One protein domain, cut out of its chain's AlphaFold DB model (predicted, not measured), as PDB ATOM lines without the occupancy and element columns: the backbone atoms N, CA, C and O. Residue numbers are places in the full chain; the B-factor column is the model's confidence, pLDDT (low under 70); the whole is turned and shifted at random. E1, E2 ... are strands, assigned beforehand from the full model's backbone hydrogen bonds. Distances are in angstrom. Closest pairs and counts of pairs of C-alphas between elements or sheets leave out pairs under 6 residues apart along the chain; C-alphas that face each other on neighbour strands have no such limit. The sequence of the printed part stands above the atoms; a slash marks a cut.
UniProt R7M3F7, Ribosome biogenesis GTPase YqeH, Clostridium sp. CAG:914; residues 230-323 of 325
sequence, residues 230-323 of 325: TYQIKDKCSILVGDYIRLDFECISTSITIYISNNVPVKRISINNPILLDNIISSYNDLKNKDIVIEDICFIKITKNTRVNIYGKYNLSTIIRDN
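Overview. This is residues 230 to 323 of the 325 residues of the protein "Ribosome biogenesis GTPase YqeH" of Clostridium sp. CAG:914 (UniProt R7M3F7). Two layers of strands lie face to face as a sandwich, both made from one sheet that folds over where the long hairpin of E1 and E2 bends sharply. The later part of E1 and the earlier part of E2 lie with E3, E7 and E4 in one layer; the other parts of E1 and E2 lie with E6, E5 and E8 in the other. The printed part has 94 residues and no named helix, with eight strands, E1 to E8 in chain order, in a branched antiparallel sheet; the class is all strand. It is compact, with a radius of gyration of the C-alphas of 11.9 A, and rounded, spanning 28 by 27 by 24 A.

Along the chain. E1, residues 230 to 241, begins at C-alpha 230 (3.047, 4.053, 4.805) and bends by 142 degrees at residue 234. E2, residues 245 to 260, bends by 155 degrees at residue 248. E3 is residues 266 to 269, E4 280 to 284, E5 290 to 294 and E6 298 to 302. E7, residues 307 to 312, is 16.8 A long. E8, residues 318 to 322, is 13.8 A long and ends at C-alpha 322 (9.084, 9.541, -11.170).

Arrangement. E1 and E2 form a hairpin, with N 233 and O 254 2.8 A apart. On the other side of E1 is E3, with N 240 and O 267 at 2.8 A. On the other side of E2 from E1 are E7, with N 248 and O 309 at 2.9 A, and E6, with N 301 and O 257 at 2.8 A. E4 is the antiparallel neighbour of E7, with N 310 and O 282 at 2.8 A. E5 and E6 form a hairpin, with N 300 and O 292 at 2.8 A. E8 is an edge strand beside E5, with N 291 and O 321 at 2.8 A.

Size, cuts and confidence. The C-alphas farthest apart, those of Pro 274 and Asp 322, are 31.4 A from each other. The printed part has no cut and no long link. Its mean pLDDT is 94.2, and no printed residue is under 70.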
ATOM      1  N   THR A 230       1.622   4.381   4.938       96.38
ATOM      2  CA  THR A 230       3.047   4.053   4.805       96.38
ATOM      3  C   THR A 230       3.374   2.727   5.477       96.38
ATOM      4  O   THR A 230       3.042   2.526   6.643       96.38
ATOM      5  N   TYR A 231       4.069   1.849   4.754       96.62
ATOM      6  CA  TYR A 231       4.603   0.593   5.277       96.62
ATOM      7  C   TYR A 231       6.126   0.580   5.184       96.62
ATOM      8  O   TYR A 231       6.705   0.978   4.173       96.62
ATOM      9  N   GLN A 232       6.769   0.070   6.236       95.56
ATOM     10  CA  GLN A 232       8.183  -0.291   6.199       95.56
ATOM     11  C   GLN A 232       8.313  -1.722   5.682       95.56
ATOM     12  O   GLN A 232       7.774  -2.661   6.275       95.56
ATOM     13  N   ILE A 233       9.023  -1.877   4.571       94.81
ATOM     14  CA  ILE A 233       9.253  -3.153   3.901       94.81
ATOM     15  C   ILE A 233      10.701  -3.568   4.142       94.81
ATOM     16  O   ILE A 233      11.616  -2.745   4.044       94.81
ATOM     17  N   LYS A 234      10.891  -4.842   4.482       93.69
ATOM     18  CA  LYS A 234      12.181  -5.527   4.585       93.69
ATOM     19  C   LYS A 234      12.014  -6.912   3.976       93.69
ATOM     20  O   LYS A 234      10.975  -7.533   4.206       93.69
ATOM     21  N   ASP A 235      12.999  -7.343   3.205       94.50
ATOM     22  CA  ASP A 235      13.003  -8.578   2.423       94.50
ATOM     23  C   ASP A 235      11.765  -8.707   1.531       94.50
ATOM     24  O   ASP A 235      11.711  -8.101   0.463       94.50
ATOM     25  N   LYS A 236      10.744  -9.450   1.976       95.69
ATOM     26  CA  LYS A 236       9.509  -9.693   1.226       95.69
ATOM     27  C   LYS A 236       8.277  -9.239   2.000       95.69
ATOM     28  O   LYS A 236       8.166  -9.424   3.214       95.69
ATOM     29  N   CYS A 237       7.317  -8.648   1.299       95.94
ATOM     30  CA  CYS A 237       6.061  -8.223   1.904       95.94
ATOM     31  C   CYS A 237       4.916  -8.254   0.902       95.94
ATOM     32  O   CYS A 237       5.028  -7.674  -0.173       95.94
ATOM     33  N   SER A 238       3.799  -8.844   1.315       97.62
ATOM     34  CA  SER A 238       2.563  -8.877   0.543       97.62
ATOM     35  C   SER A 238       1.527  -7.937   1.155       97.62
ATOM     36  O   SER A 238       1.272  -7.965   2.364       97.62
ATOM     37  N   ILE A 239       0.927  -7.091   0.323       97.81
ATOM     38  CA  ILE A 239      -0.108  -6.131   0.714       97.81
ATOM     39  C   ILE A 239      -1.323  -6.301  -0.193       97.81
ATOM     40  O   ILE A 239      -1.206  -6.258  -1.413       97.81
ATOM     41  N   LEU A 240      -2.499  -6.448   0.412       97.31
ATOM     42  CA  LEU A 240      -3.781  -6.378  -0.277       97.31
ATOM     43  C   LEU A 240      -4.309  -4.948  -0.286       97.31
ATOM     44  O   LEU A 240      -4.306  -4.263   0.742       97.31
ATOM     45  N   VAL A 241      -4.800  -4.533  -1.448       96.12
ATOM     46  CA  VAL A 241      -5.485  -3.265  -1.682       96.12
ATOM     47  C   VAL A 241      -6.932  -3.581  -2.044       96.12
ATOM     48  O   VAL A 241      -7.254  -3.955  -3.174       96.12
ATOM     49  N   GLY A 242      -7.800  -3.457  -1.043       93.06
ATOM     50  CA  GLY A 242      -9.161  -3.960  -1.104       93.06
ATOM     51  C   GLY A 242      -9.186  -5.448  -1.442       93.06
ATOM     52  O   GLY A 242      -8.378  -6.247  -0.975       93.06
ATOM     53  N   ASP A 243     -10.137  -5.770  -2.292       91.31
ATOM     54  CA  ASP A 243     -10.433  -7.049  -2.915       91.31
ATOM     55  C   ASP A 243     -10.036  -7.042  -4.408       91.31
ATOM     56  O   ASP A 243     -10.401  -7.932  -5.175       91.31
ATOM     57  N   TYR A 244      -9.265  -6.026  -4.817       92.69
ATOM     58  CA  TYR A 244      -8.932  -5.752  -6.213       92.69
ATOM     59  C   TYR A 244      -7.527  -6.216  -6.580       92.69
ATOM     60  O   TYR A 244      -7.338  -6.826  -7.634       92.69
ATOM     61  N   ILE A 245      -6.545  -5.893  -5.731       95.88
ATOM     62  CA  ILE A 245      -5.122  -6.007  -6.052       95.88
ATOM     63  C   ILE A 245      -4.347  -6.594  -4.881       95.88
ATOM     64  O   ILE A 245      -4.570  -6.245  -3.718       95.88
ATOM     65  N   ARG A 246      -3.362  -7.418  -5.224       97.19
ATOM     66  CA  ARG A 246      -2.275  -7.834  -4.349       97.19
ATOM     67  C   ARG A 246      -0.952  -7.281  -4.869       97.19
ATOM     68  O   ARG A 246      -0.675  -7.317  -6.063       97.19
ATOM     69  N   LEU A 247      -0.132  -6.791  -3.952       97.69
ATOM     70  CA  LEU A 247       1.193  -6.247  -4.212       97.69
ATOM     71  C   LEU A 247       2.218  -7.072  -3.444       97.69
ATOM     72  O   LEU A 247       2.221  -7.033  -2.213       97.69
ATOM     73  N   ASP A 248       3.093  -7.768  -4.160       97.62
ATOM     74  CA  ASP A 248       4.208  -8.497  -3.564       97.62
ATOM     75  C   ASP A 248       5.498  -7.724  -3.816       97.62
ATOM     76  O   ASP A 248       5.977  -7.632  -4.945       97.62
ATOM     77  N   PHE A 249       6.041  -7.142  -2.751       97.31
ATOM     78  CA  PHE A 249       7.273  -6.365  -2.760       97.31
ATOM     79  C   PHE A 249       8.471  -7.217  -2.352       97.31
ATOM     80  O   PHE A 249       8.382  -8.012  -1.414       97.31
ATOM     81  N   GLU A 250       9.609  -6.957  -2.990       96.81
ATOM     82  CA  GLU A 250      10.910  -7.532  -2.656       96.81
ATOM     83  C   GLU A 250      11.996  -6.440  -2.663       96.81
ATOM     84  O   GLU A 250      12.203  -5.747  -3.664       96.81
ATOM     85  N   CYS A 251      12.666  -6.233  -1.525       94.69
ATOM     86  CA  CYS A 251      13.731  -5.237  -1.359       94.69
ATOM     87  C   CYS A 251      14.564  -5.497  -0.092       94.69
ATOM     88  O   CYS A 251      14.103  -6.167   0.820       94.69
ATOM     89  N   ILE A 252      15.749  -4.887   0.026       93.94
ATOM     90  CA  ILE A 252      16.554  -4.949   1.265       93.94
ATOM     91  C   ILE A 252      15.806  -4.249   2.409       93.94
ATOM     92  O   ILE A 252      15.465  -4.837   3.431       93.94
ATOM     93  N   SER A 253      15.535  -2.955   2.231       94.25
ATOM     94  CA  SER A 253      14.676  -2.189   3.125       94.25
ATOM     95  C   SER A 253      14.247  -0.885   2.468       94.25
ATOM     96  O   SER A 253      15.094  -0.133   1.978       94.25
ATOM     97  N   THR A 254      12.950  -0.581   2.496       94.94
ATOM     98  CA  THR A 254      12.401   0.686   2.004       94.94
ATOM     99  C   THR A 254      11.125   1.078   2.741       94.94
ATOM    100  O   THR A 254      10.428   0.239   3.309       94.94
ATOM    101  N   SER A 255      10.792   2.361   2.663       94.31
ATOM    102  CA  SER A 255       9.457   2.854   2.967       94.31
ATOM    103  C   SER A 255       8.669   2.910   1.661       94.31
ATOM    104  O   SER A 255       9.163   3.449   0.669       94.31
ATOM    105  N   ILE A 256       7.455   2.371   1.660       95.94
ATOM    106  CA  ILE A 256       6.493   2.573   0.572       95.94
ATOM    107  C   ILE A 256       5.302   3.356   1.105       95.94
ATOM    108  O   ILE A 256       4.881   3.140   2.243       95.94
ATOM    109  N   THR A 257       4.748   4.247   0.291       96.62
ATOM    110  CA  THR A 257       3.574   5.036   0.672       96.62
ATOM    111  C   THR A 257       2.494   4.900  -0.389       96.62
ATOM    112  O   THR A 257       2.708   5.253  -1.544       96.62
ATOM    113  N   ILE A 258       1.327   4.404   0.010       96.19
ATOM    114  CA  ILE A 258       0.172   4.169  -0.855       96.19
ATOM    115  C   ILE A 258      -0.801   5.341  -0.707       96.19
ATOM    116  O   ILE A 258      -1.223   5.680   0.402       96.19
ATOM    117  N   TYR A 259      -1.170   5.941  -1.835       94.62
ATOM    118  CA  TYR A 259      -2.146   7.020  -1.930       94.62
ATOM    119  C   TYR A 259      -3.405   6.482  -2.602       94.62
ATOM    120  O   TYR A 259      -3.427   6.237  -3.807       94.62
ATOM    121  N   ILE A 260      -4.445   6.272  -1.803       94.69
ATOM    122  CA  ILE A 260      -5.687   5.617  -2.214       94.69
ATOM    123  C   ILE A 260      -6.884   6.255  -1.507       94.69
ATOM    124  O   ILE A 260      -6.728   6.955  -0.508       94.69
ATOM    125  N   SER A 261      -8.095   6.008  -2.009       94.62
ATOM    126  CA  SER A 261      -9.323   6.318  -1.277       94.62
ATOM    127  C   SER A 261      -9.281   5.793   0.158       94.62
ATOM    128  O   SER A 261      -9.056   4.608   0.392       94.62
ATOM    129  N   ASN A 262      -9.627   6.661   1.112       94.31
ATOM    130  CA  ASN A 262      -9.718   6.317   2.535       94.31
ATOM    131  C   ASN A 262     -10.773   5.229   2.838       94.31
ATOM    132  O   ASN A 262     -10.815   4.720   3.954       94.31
ATOM    133  N   ASN A 263     -11.643   4.900   1.875       94.38
ATOM    134  CA  ASN A 263     -12.670   3.865   2.013       94.38
ATOM    135  C   ASN A 263     -12.212   2.485   1.507       94.38
ATOM    136  O   ASN A 263     -12.967   1.520   1.636       94.38
ATOM    137  N   VAL A 264     -11.027   2.383   0.896       95.12
ATOM    138  CA  VAL A 264     -10.474   1.110   0.419       95.12
ATOM    139  C   VAL A 264      -9.513   0.573   1.480       95.12
ATOM    140  O   VAL A 264      -8.527   1.240   1.798       95.12
ATOM    141  N   PRO A 265      -9.777  -0.611   2.062       95.38
ATOM    142  CA  PRO A 265      -8.910  -1.162   3.089       95.38
ATOM    143  C   PRO A 265      -7.575  -1.598   2.481       95.38
ATOM    144  O   PRO A 265      -7.545  -2.254   1.445       95.38
ATOM    145  N   VAL A 266      -6.476  -1.286   3.161       97.44
ATOM    146  CA  VAL A 266      -5.135  -1.757   2.795       97.44
ATOM    147  C   VAL A 266      -4.599  -2.598   3.943       97.44
ATOM    148  O   VAL A 266      -4.628  -2.162   5.096       97.44
ATOM    149  N   LYS A 267      -4.177  -3.831   3.654       96.75
ATOM    150  CA  LYS A 267      -3.797  -4.807   4.683       96.75
ATOM    151  C   LYS A 267      -2.540  -5.561   4.284       96.75
ATOM    152  O   LYS A 267      -2.462  -6.097   3.185       96.75
ATOM    153  N   ARG A 268      -1.585  -5.666   5.207       96.50
ATOM    154  CA  ARG A 268      -0.463  -6.600   5.072       96.50
ATOM    155  C   ARG A 268      -0.976  -8.026   5.263       96.50
ATOM    156  O   ARG A 268      -1.761  -8.271   6.175       96.50
ATOM    157  N   ILE A 269      -0.522  -8.946   4.423       96.38
ATOM    158  CA  ILE A 269      -0.856 -10.371   4.496       96.38
ATOM    159  C   ILE A 269       0.414 -11.224   4.525       96.38
ATOM    160  O   ILE A 269       1.503 -10.755   4.189       96.38
ATOM    161  N   SER A 270       0.269 -12.483   4.943       93.75
ATOM    162  CA  SER A 270       1.329 -13.483   4.784       93.75
ATOM    163  C   SER A 270       1.597 -13.722   3.301       93.75
ATOM    164  O   SER A 270       0.654 -13.814   2.516       93.75
ATOM    165  N   ILE A 271       2.867 -13.876   2.929       90.50
ATOM    166  CA  ILE A 271       3.262 -14.143   1.541       90.50
ATOM    167  C   ILE A 271       2.692 -15.467   1.013       90.50
ATOM    168  O   ILE A 271       2.358 -15.566  -0.165       90.50
ATOM    169  N   ASN A 272       2.480 -16.439   1.906       93.25
ATOM    170  CA  ASN A 272       1.907 -17.751   1.588       93.25
ATOM    171  C   ASN A 272       0.375 -17.736   1.482       93.25
ATOM    172  O   ASN A 272      -0.233 -18.766   1.206       93.25
ATOM    173  N   ASN A 273      -0.281 -16.606   1.759       94.12
ATOM    174  CA  ASN A 273      -1.724 -16.502   1.589       94.12
ATOM    175  C   ASN A 273      -2.059 -16.647   0.087       94.12
ATOM    176  O   ASN A 273      -1.390 -16.000  -0.710       94.12
ATOM    177  N   PRO A 274      -3.049 -17.452  -0.335       94.06
ATOM    178  CA  PRO A 274      -3.320 -17.675  -1.758       94.06
ATOM    179  C   PRO A 274      -4.128 -16.556  -2.438       94.06
ATOM    180  O   PRO A 274      -4.266 -16.557  -3.656       94.06
ATOM    181  N   ILE A 275      -4.678 -15.600  -1.680       94.88
ATOM    182  CA  ILE A 275      -5.586 -14.574  -2.214       94.88
ATOM    183  C   ILE A 275      -4.936 -13.810  -3.381       94.88
ATOM    184  O   ILE A 275      -3.847 -13.247  -3.231       94.88
ATOM    185  N   LEU A 276      -5.667 -13.752  -4.503       92.50
ATOM    186  CA  LEU A 276      -5.348 -13.012  -5.732       92.50
ATOM    187  C   LEU A 276      -4.022 -13.403  -6.412       92.50
ATOM    188  O   LEU A 276      -3.508 -12.607  -7.185       92.50
ATOM    189  N   LEU A 277      -3.458 -14.590  -6.163       91.75
ATOM    190  CA  LEU A 277      -2.202 -15.010  -6.811       91.75
ATOM    191  C   LEU A 277      -2.356 -15.491  -8.260       91.75
ATOM    192  O   LEU A 277      -1.356 -15.618  -8.963       91.75
ATOM    193  N   ASP A 278      -3.583 -15.722  -8.715       87.06
ATOM    194  CA  ASP A 278      -3.849 -16.441  -9.967       87.06
ATOM    195  C   ASP A 278      -3.546 -15.623 -11.233       87.06
ATOM    196  O   ASP A 278      -3.412 -16.185 -12.316       87.06
ATOM    197  N   ASN A 279      -3.443 -14.295 -11.115       91.19
ATOM    198  CA  ASN A 279      -3.301 -13.403 -12.262       91.19
ATOM    199  C   ASN A 279      -2.312 -12.265 -11.987       91.19
ATOM    200  O   ASN A 279      -2.636 -11.303 -11.284       91.19
ATOM    201  N   ILE A 280      -1.117 -12.367 -12.572       93.44
ATOM    202  CA  ILE A 280      -0.120 -11.291 -12.573       93.44
ATOM    203  C   ILE A 280      -0.535 -10.254 -13.616       93.44
ATOM    204  O   ILE A 280      -0.556 -10.540 -14.809       93.44
ATOM    205  N   ILE A 281      -0.812  -9.038 -13.157       93.88
ATOM    206  CA  ILE A 281      -1.119  -7.882 -14.005       93.88
ATOM    207  C   ILE A 281       0.172  -7.306 -14.594       93.88
ATOM    208  O   ILE A 281       0.257  -7.008 -15.781       93.88
ATOM    209  N   SER A 282       1.185  -7.124 -13.749       95.81
ATOM    210  CA  SER A 282       2.442  -6.488 -14.138       95.81
ATOM    211  C   SER A 282       3.541  -6.798 -13.134       95.81
ATOM    212  O   SER A 282       3.273  -6.908 -11.934       95.81
ATOM    213  N   SER A 283       4.784  -6.816 -13.601       96.75
ATOM    214  CA  SER A 283       5.960  -6.947 -12.744       96.75
ATOM    215  C   SER A 283       6.962  -5.861 -13.083       96.75
ATOM    216  O   SER A 283       7.279  -5.642 -14.251       96.75
ATOM    217  N   TYR A 284       7.481  -5.198 -12.055       97.12
ATOM    218  CA  TYR A 284       8.432  -4.110 -12.218       97.12
ATOM    219  C   TYR A 284       9.650  -4.298 -11.326       97.12
ATOM    220  O   TYR A 284       9.544  -4.740 -10.181       97.12
ATOM    221  N   ASN A 285      10.799  -3.895 -11.857       95.69
ATOM    222  CA  ASN A 285      12.083  -3.886 -11.173       95.69
ATOM    223  C   ASN A 285      12.625  -2.451 -11.121       95.69
ATOM    224  O   ASN A 285      12.115  -1.554 -11.790       95.69
ATOM    225  N   ASP A 286      13.660  -2.246 -10.314       92.50
ATOM    226  CA  ASP A 286      14.431  -1.004 -10.240       92.50
ATOM    227  C   ASP A 286      13.632   0.280  -9.953       92.50
ATOM    228  O   ASP A 286      13.888   1.363 -10.482       92.50
ATOM    229  N   LEU A 287      12.666   0.180  -9.037       94.44
ATOM    230  CA  LEU A 287      11.714   1.249  -8.704       94.44
ATOM    231  C   LEU A 287      12.267   2.357  -7.787       94.44
ATOM    232  O   LEU A 287      11.528   2.991  -7.029       94.44
ATOM    233  N   LYS A 288      13.576   2.617  -7.823       94.94
ATOM    234  CA  LYS A 288      14.179   3.668  -6.997       94.94
ATOM    235  C   LYS A 288      13.640   5.045  -7.406       94.94
ATOM    236  O   LYS A 288      13.867   5.499  -8.522       94.94
ATOM    237  N   ASN A 289      13.010   5.740  -6.456       93.44
ATOM    238  CA  ASN A 289      12.400   7.064  -6.642       93.44
ATOM    239  C   ASN A 289      11.284   7.101  -7.705       93.44
ATOM    240  O   ASN A 289      11.124   8.106  -8.405       93.44
ATOM    241  N   LYS A 290      10.523   6.010  -7.816       94.25
ATOM    242  CA  LYS A 290       9.413   5.870  -8.760       94.25
ATOM    243  C   LYS A 290       8.073   5.734  -8.043       94.25
ATOM    244  O   LYS A 290       7.980   5.079  -7.002       94.25
ATOM    245  N   ASP A 291       7.037   6.297  -8.656       94.06
ATOM    246  CA  ASP A 291       5.655   5.978  -8.331       94.06
ATOM    247  C   ASP A 291       5.172   4.883  -9.287       94.06
ATOM    248  O   ASP A 291       5.352   4.988 -10.505       94.06
ATOM    249  N   ILE A 292       4.494   3.875  -8.751       95.44
ATOM    250  CA  ILE A 292       3.624   2.996  -9.537       95.44
ATOM    251  C   ILE A 292       2.230   3.601  -9.489       95.44
ATOM    252  O   ILE A 292       1.710   3.837  -8.403       95.44
ATOM    253  N   VAL A 293       1.599   3.818 -10.631       93.38
ATOM    254  CA  VAL A 293       0.202   4.239 -10.713       93.38
ATOM    255  C   VAL A 293      -0.619   3.055 -11.189       93.38
ATOM    256  O   VAL A 293      -0.281   2.425 -12.188       93.38
ATOM    257  N   ILE A 294      -1.688   2.755 -10.460       93.00
ATOM    258  CA  ILE A 294      -2.674   1.753 -10.841       93.00
ATOM    259  C   ILE A 294      -3.964   2.491 -11.170       93.00
ATOM    260  O   ILE A 294      -4.561   3.149 -10.310       93.00
ATOM    261  N   GLU A 295      -4.348   2.407 -12.438       87.25
ATOM    262  CA  GLU A 295      -5.358   3.252 -13.066       87.25
ATOM    263  C   GLU A 295      -6.685   3.278 -12.295       87.25
ATOM    264  O   GLU A 295      -7.276   2.247 -11.968       87.25
ATOM    265  N   ASP A 296      -7.134   4.498 -11.979       85.25
ATOM    266  CA  ASP A 296      -8.335   4.815 -11.194       85.25
ATOM    267  C   ASP A 296      -8.412   4.230  -9.766       85.25
ATOM    268  O   ASP A 296      -9.437   4.400  -9.107       85.25
ATOM    269  N   ILE A 297      -7.342   3.617  -9.242       90.44
ATOM    270  CA  ILE A 297      -7.317   3.038  -7.887       90.44
ATOM    271  C   ILE A 297      -6.400   3.819  -6.959       90.44
ATOM    272  O   ILE A 297      -6.854   4.395  -5.967       90.44
ATOM    273  N   CYS A 298      -5.099   3.798  -7.235       92.81
ATOM    274  CA  CYS A 298      -4.092   4.344  -6.336       92.81
ATOM    275  C   CYS A 298      -2.789   4.645  -7.068       92.81
ATOM    276  O   CYS A 298      -2.574   4.237  -8.206       92.81
ATOM    277  N   PHE A 299      -1.885   5.326  -6.376       93.88
ATOM    278  CA  PHE A 299      -0.477   5.285  -6.734       93.88
ATOM    279  C   PHE A 299       0.377   5.005  -5.497       93.88
ATOM    280  O   PHE A 299      -0.026   5.266  -4.359       93.88
ATOM    281  N   ILE A 300       1.548   4.425  -5.721       95.69
ATOM    282  CA  ILE A 300       2.428   3.872  -4.700       95.69
ATOM    283  C   ILE A 300       3.798   4.498  -4.888       95.69
ATOM    284  O   ILE A 300       4.480   4.210  -5.866       95.69
ATOM    285  N   LYS A 301       4.198   5.328  -3.932       95.38
ATOM    286  CA  LYS A 301       5.505   5.971  -3.909       95.38
ATOM    287  C   LYS A 301       6.558   5.030  -3.349       95.38
ATOM    288  O   LYS A 301       6.392   4.507  -2.242       95.38
ATOM    289  N   ILE A 302       7.669   4.891  -4.069       95.88
ATOM    290  CA  ILE A 302       8.808   4.054  -3.689       95.88
ATOM    291  C   ILE A 302      10.092   4.893  -3.715       95.88
ATOM    292  O   ILE A 302      10.359   5.663  -4.637       95.88
ATOM    293  N   THR A 303      10.904   4.786  -2.659       93.81
ATOM    294  CA  THR A 303      12.112   5.621  -2.483       93.81
ATOM    295  C   THR A 303      13.429   4.900  -2.754       93.81
ATOM    296  O   THR A 303      14.449   5.538  -2.999       93.81
ATOM    297  N   LYS A 304      13.450   3.568  -2.685       95.25
ATOM    298  CA  LYS A 304      14.665   2.760  -2.855       95.25
ATOM    299  C   LYS A 304      14.439   1.674  -3.895       95.25
ATOM    300  O   LYS A 304      13.314   1.469  -4.330       95.25
ATOM    301  N   ASN A 305      15.515   1.000  -4.295       95.25
ATOM    302  CA  ASN A 305      15.402  -0.092  -5.252       95.25
ATOM    303  C   ASN A 305      14.472  -1.170  -4.701       95.25
ATOM    304  O   ASN A 305      14.626  -1.608  -3.560       95.25
ATOM    305  N   THR A 306      13.460  -1.531  -5.472       96.44
ATOM    306  CA  THR A 306      12.416  -2.466  -5.060       96.44
ATOM    307  C   THR A 306      11.886  -3.140  -6.306       96.44
ATOM    308  O   THR A 306      11.679  -2.483  -7.328       96.44
ATOM    309  N   ARG A 307      11.677  -4.446  -6.203       97.19
ATOM    310  CA  ARG A 307      10.889  -5.215  -7.152       97.19
ATOM    311  C   ARG A 307       9.467  -5.325  -6.628       97.19
ATOM    312  O   ARG A 307       9.254  -5.452  -5.421       97.19
ATOM    313  N   VAL A 308       8.503  -5.279  -7.533       97.50
ATOM    314  CA  VAL A 308       7.099  -5.526  -7.213       97.50
ATOM    315  C   VAL A 308       6.484  -6.437  -8.265       97.50
ATOM    316  O   VAL A 308       6.685  -6.241  -9.465       97.50
ATOM    317  N   ASN A 309       5.701  -7.405  -7.812       97.50
ATOM    318  CA  ASN A 309       4.727  -8.089  -8.648       97.50
ATOM    319  C   ASN A 309       3.337  -7.595  -8.238       97.50
ATOM    320  O   ASN A 309       3.006  -7.543  -7.050       97.50
ATOM    321  N   ILE A 310       2.538  -7.211  -9.225       97.50
ATOM    322  CA  ILE A 310       1.171  -6.735  -9.040       97.50
ATOM    323  C   ILE A 310       0.253  -7.807  -9.588       97.50
ATOM    324  O   ILE A 310       0.327  -8.158 -10.765       97.50
ATOM    325  N   TYR A 311      -0.623  -8.299  -8.730       96.69
ATOM    326  CA  TYR A 311      -1.645  -9.263  -9.080       96.69
ATOM    327  C   TYR A 311      -3.009  -8.630  -8.890       96.69
ATOM    328  O   TYR A 311      -3.177  -7.730  -8.061       96.69
ATOM    329  N   GLY A 312      -4.013  -9.124  -9.594       93.56
ATOM    330  CA  GLY A 312      -5.360  -8.667  -9.321       93.56
ATOM    331  C   GLY A 312      -6.434  -9.370 -10.112       93.56
ATOM    332  O   GLY A 312      -6.191 -10.113 -11.061       93.56
ATOM    333  N   LYS A 313      -7.659  -9.106  -9.673       89.19
ATOM    334  CA  LYS A 313      -8.874  -9.749 -10.174       89.19
ATOM    335  C   LYS A 313      -9.192  -9.390 -11.630       89.19
ATOM    336  O   LYS A 313      -9.840 -10.164 -12.325       89.19
ATOM    337  N   TYR A 314      -8.755  -8.215 -12.073       89.94
ATOM    338  CA  TYR A 314      -9.004  -7.670 -13.405       89.94
ATOM    339  C   TYR A 314      -7.678  -7.327 -14.086       89.94
ATOM    340  O   TYR A 314      -6.681  -7.088 -13.405       89.94
ATOM    341  N   ASN A 315      -7.668  -7.263 -15.418       88.94
ATOM    342  CA  ASN A 315      -6.490  -6.839 -16.171       88.94
ATOM    343  C   ASN A 315      -6.377  -5.305 -16.166       88.94
ATOM    344  O   ASN A 315      -6.849  -4.627 -17.078       88.94
ATOM    345  N   LEU A 316      -5.835  -4.761 -15.079       91.06
ATOM    346  CA  LEU A 316      -5.761  -3.320 -14.855       91.06
ATOM    347  C   LEU A 316      -4.519  -2.715 -15.506       91.06
ATOM    348  O   LEU A 316      -3.440  -3.299 -15.479       91.06
ATOM    349  N   SER A 317      -4.650  -1.500 -16.029       90.62
ATOM    350  CA  SER A 317      -3.496  -0.768 -16.537       90.62
ATOM    351  C   SER A 317      -2.666  -0.204 -15.380       90.62
ATOM    352  O   SER A 317      -3.184   0.310 -14.382       90.62
ATOM    353  N   THR A 318      -1.354  -0.351 -15.514       93.25
ATOM    354  CA  THR A 318      -0.351   0.065 -14.538       93.25
ATOM    355  C   THR A 318       0.760   0.808 -15.269       93.25
ATOM    356  O   THR A 318       1.189   0.407 -16.353       93.25
ATOM    357  N   ILE A 319       1.210   1.924 -14.698       91.19
ATOM    358  CA  ILE A 319       2.278   2.751 -15.275       91.19
ATOM    359  C   ILE A 319       3.289   3.150 -14.204       91.19
ATOM    360  O   ILE A 319       2.967   3.244 -13.018       91.19
ATOM    361  N   ILE A 320       4.519   3.426 -14.630       92.50
ATOM    362  CA  ILE A 320       5.577   3.962 -13.772       92.50
ATOM    363  C   ILE A 320       5.831   5.424 -14.133       92.50
ATOM    364  O   ILE A 320       5.912   5.781 -15.308       92.50
ATOM    365  N   ARG A 321       6.047   6.261 -13.119       88.94
ATOM    366  CA  ARG A 321       6.531   7.642 -13.268       88.94
ATOM    367  C   ARG A 321       7.574   7.970 -12.204       88.94
ATOM    368  O   ARG A 321       7.746   7.199 -11.261       88.94
ATOM    369  N   ASP A 322       8.287   9.092 -12.326       88.06
ATOM    370  CA  ASP A 322       9.084   9.541 -11.170       88.06
ATOM    371  C   ASP A 322       8.151  10.017 -10.061       88.06
ATOM    372  O   ASP A 322       7.047  10.493 -10.334       88.06
ATOM    373  N   ASN A 323       8.629   9.925  -8.822       88.12
ATOM    374  CA  ASN A 323       7.903  10.411  -7.655       88.12
ATOM    375  C   ASN A 323       7.403  11.846  -7.863       88.12
ATOM    376  O   ASN A 323       8.200  12.778  -7.995       88.12
TER     377      ASN A 323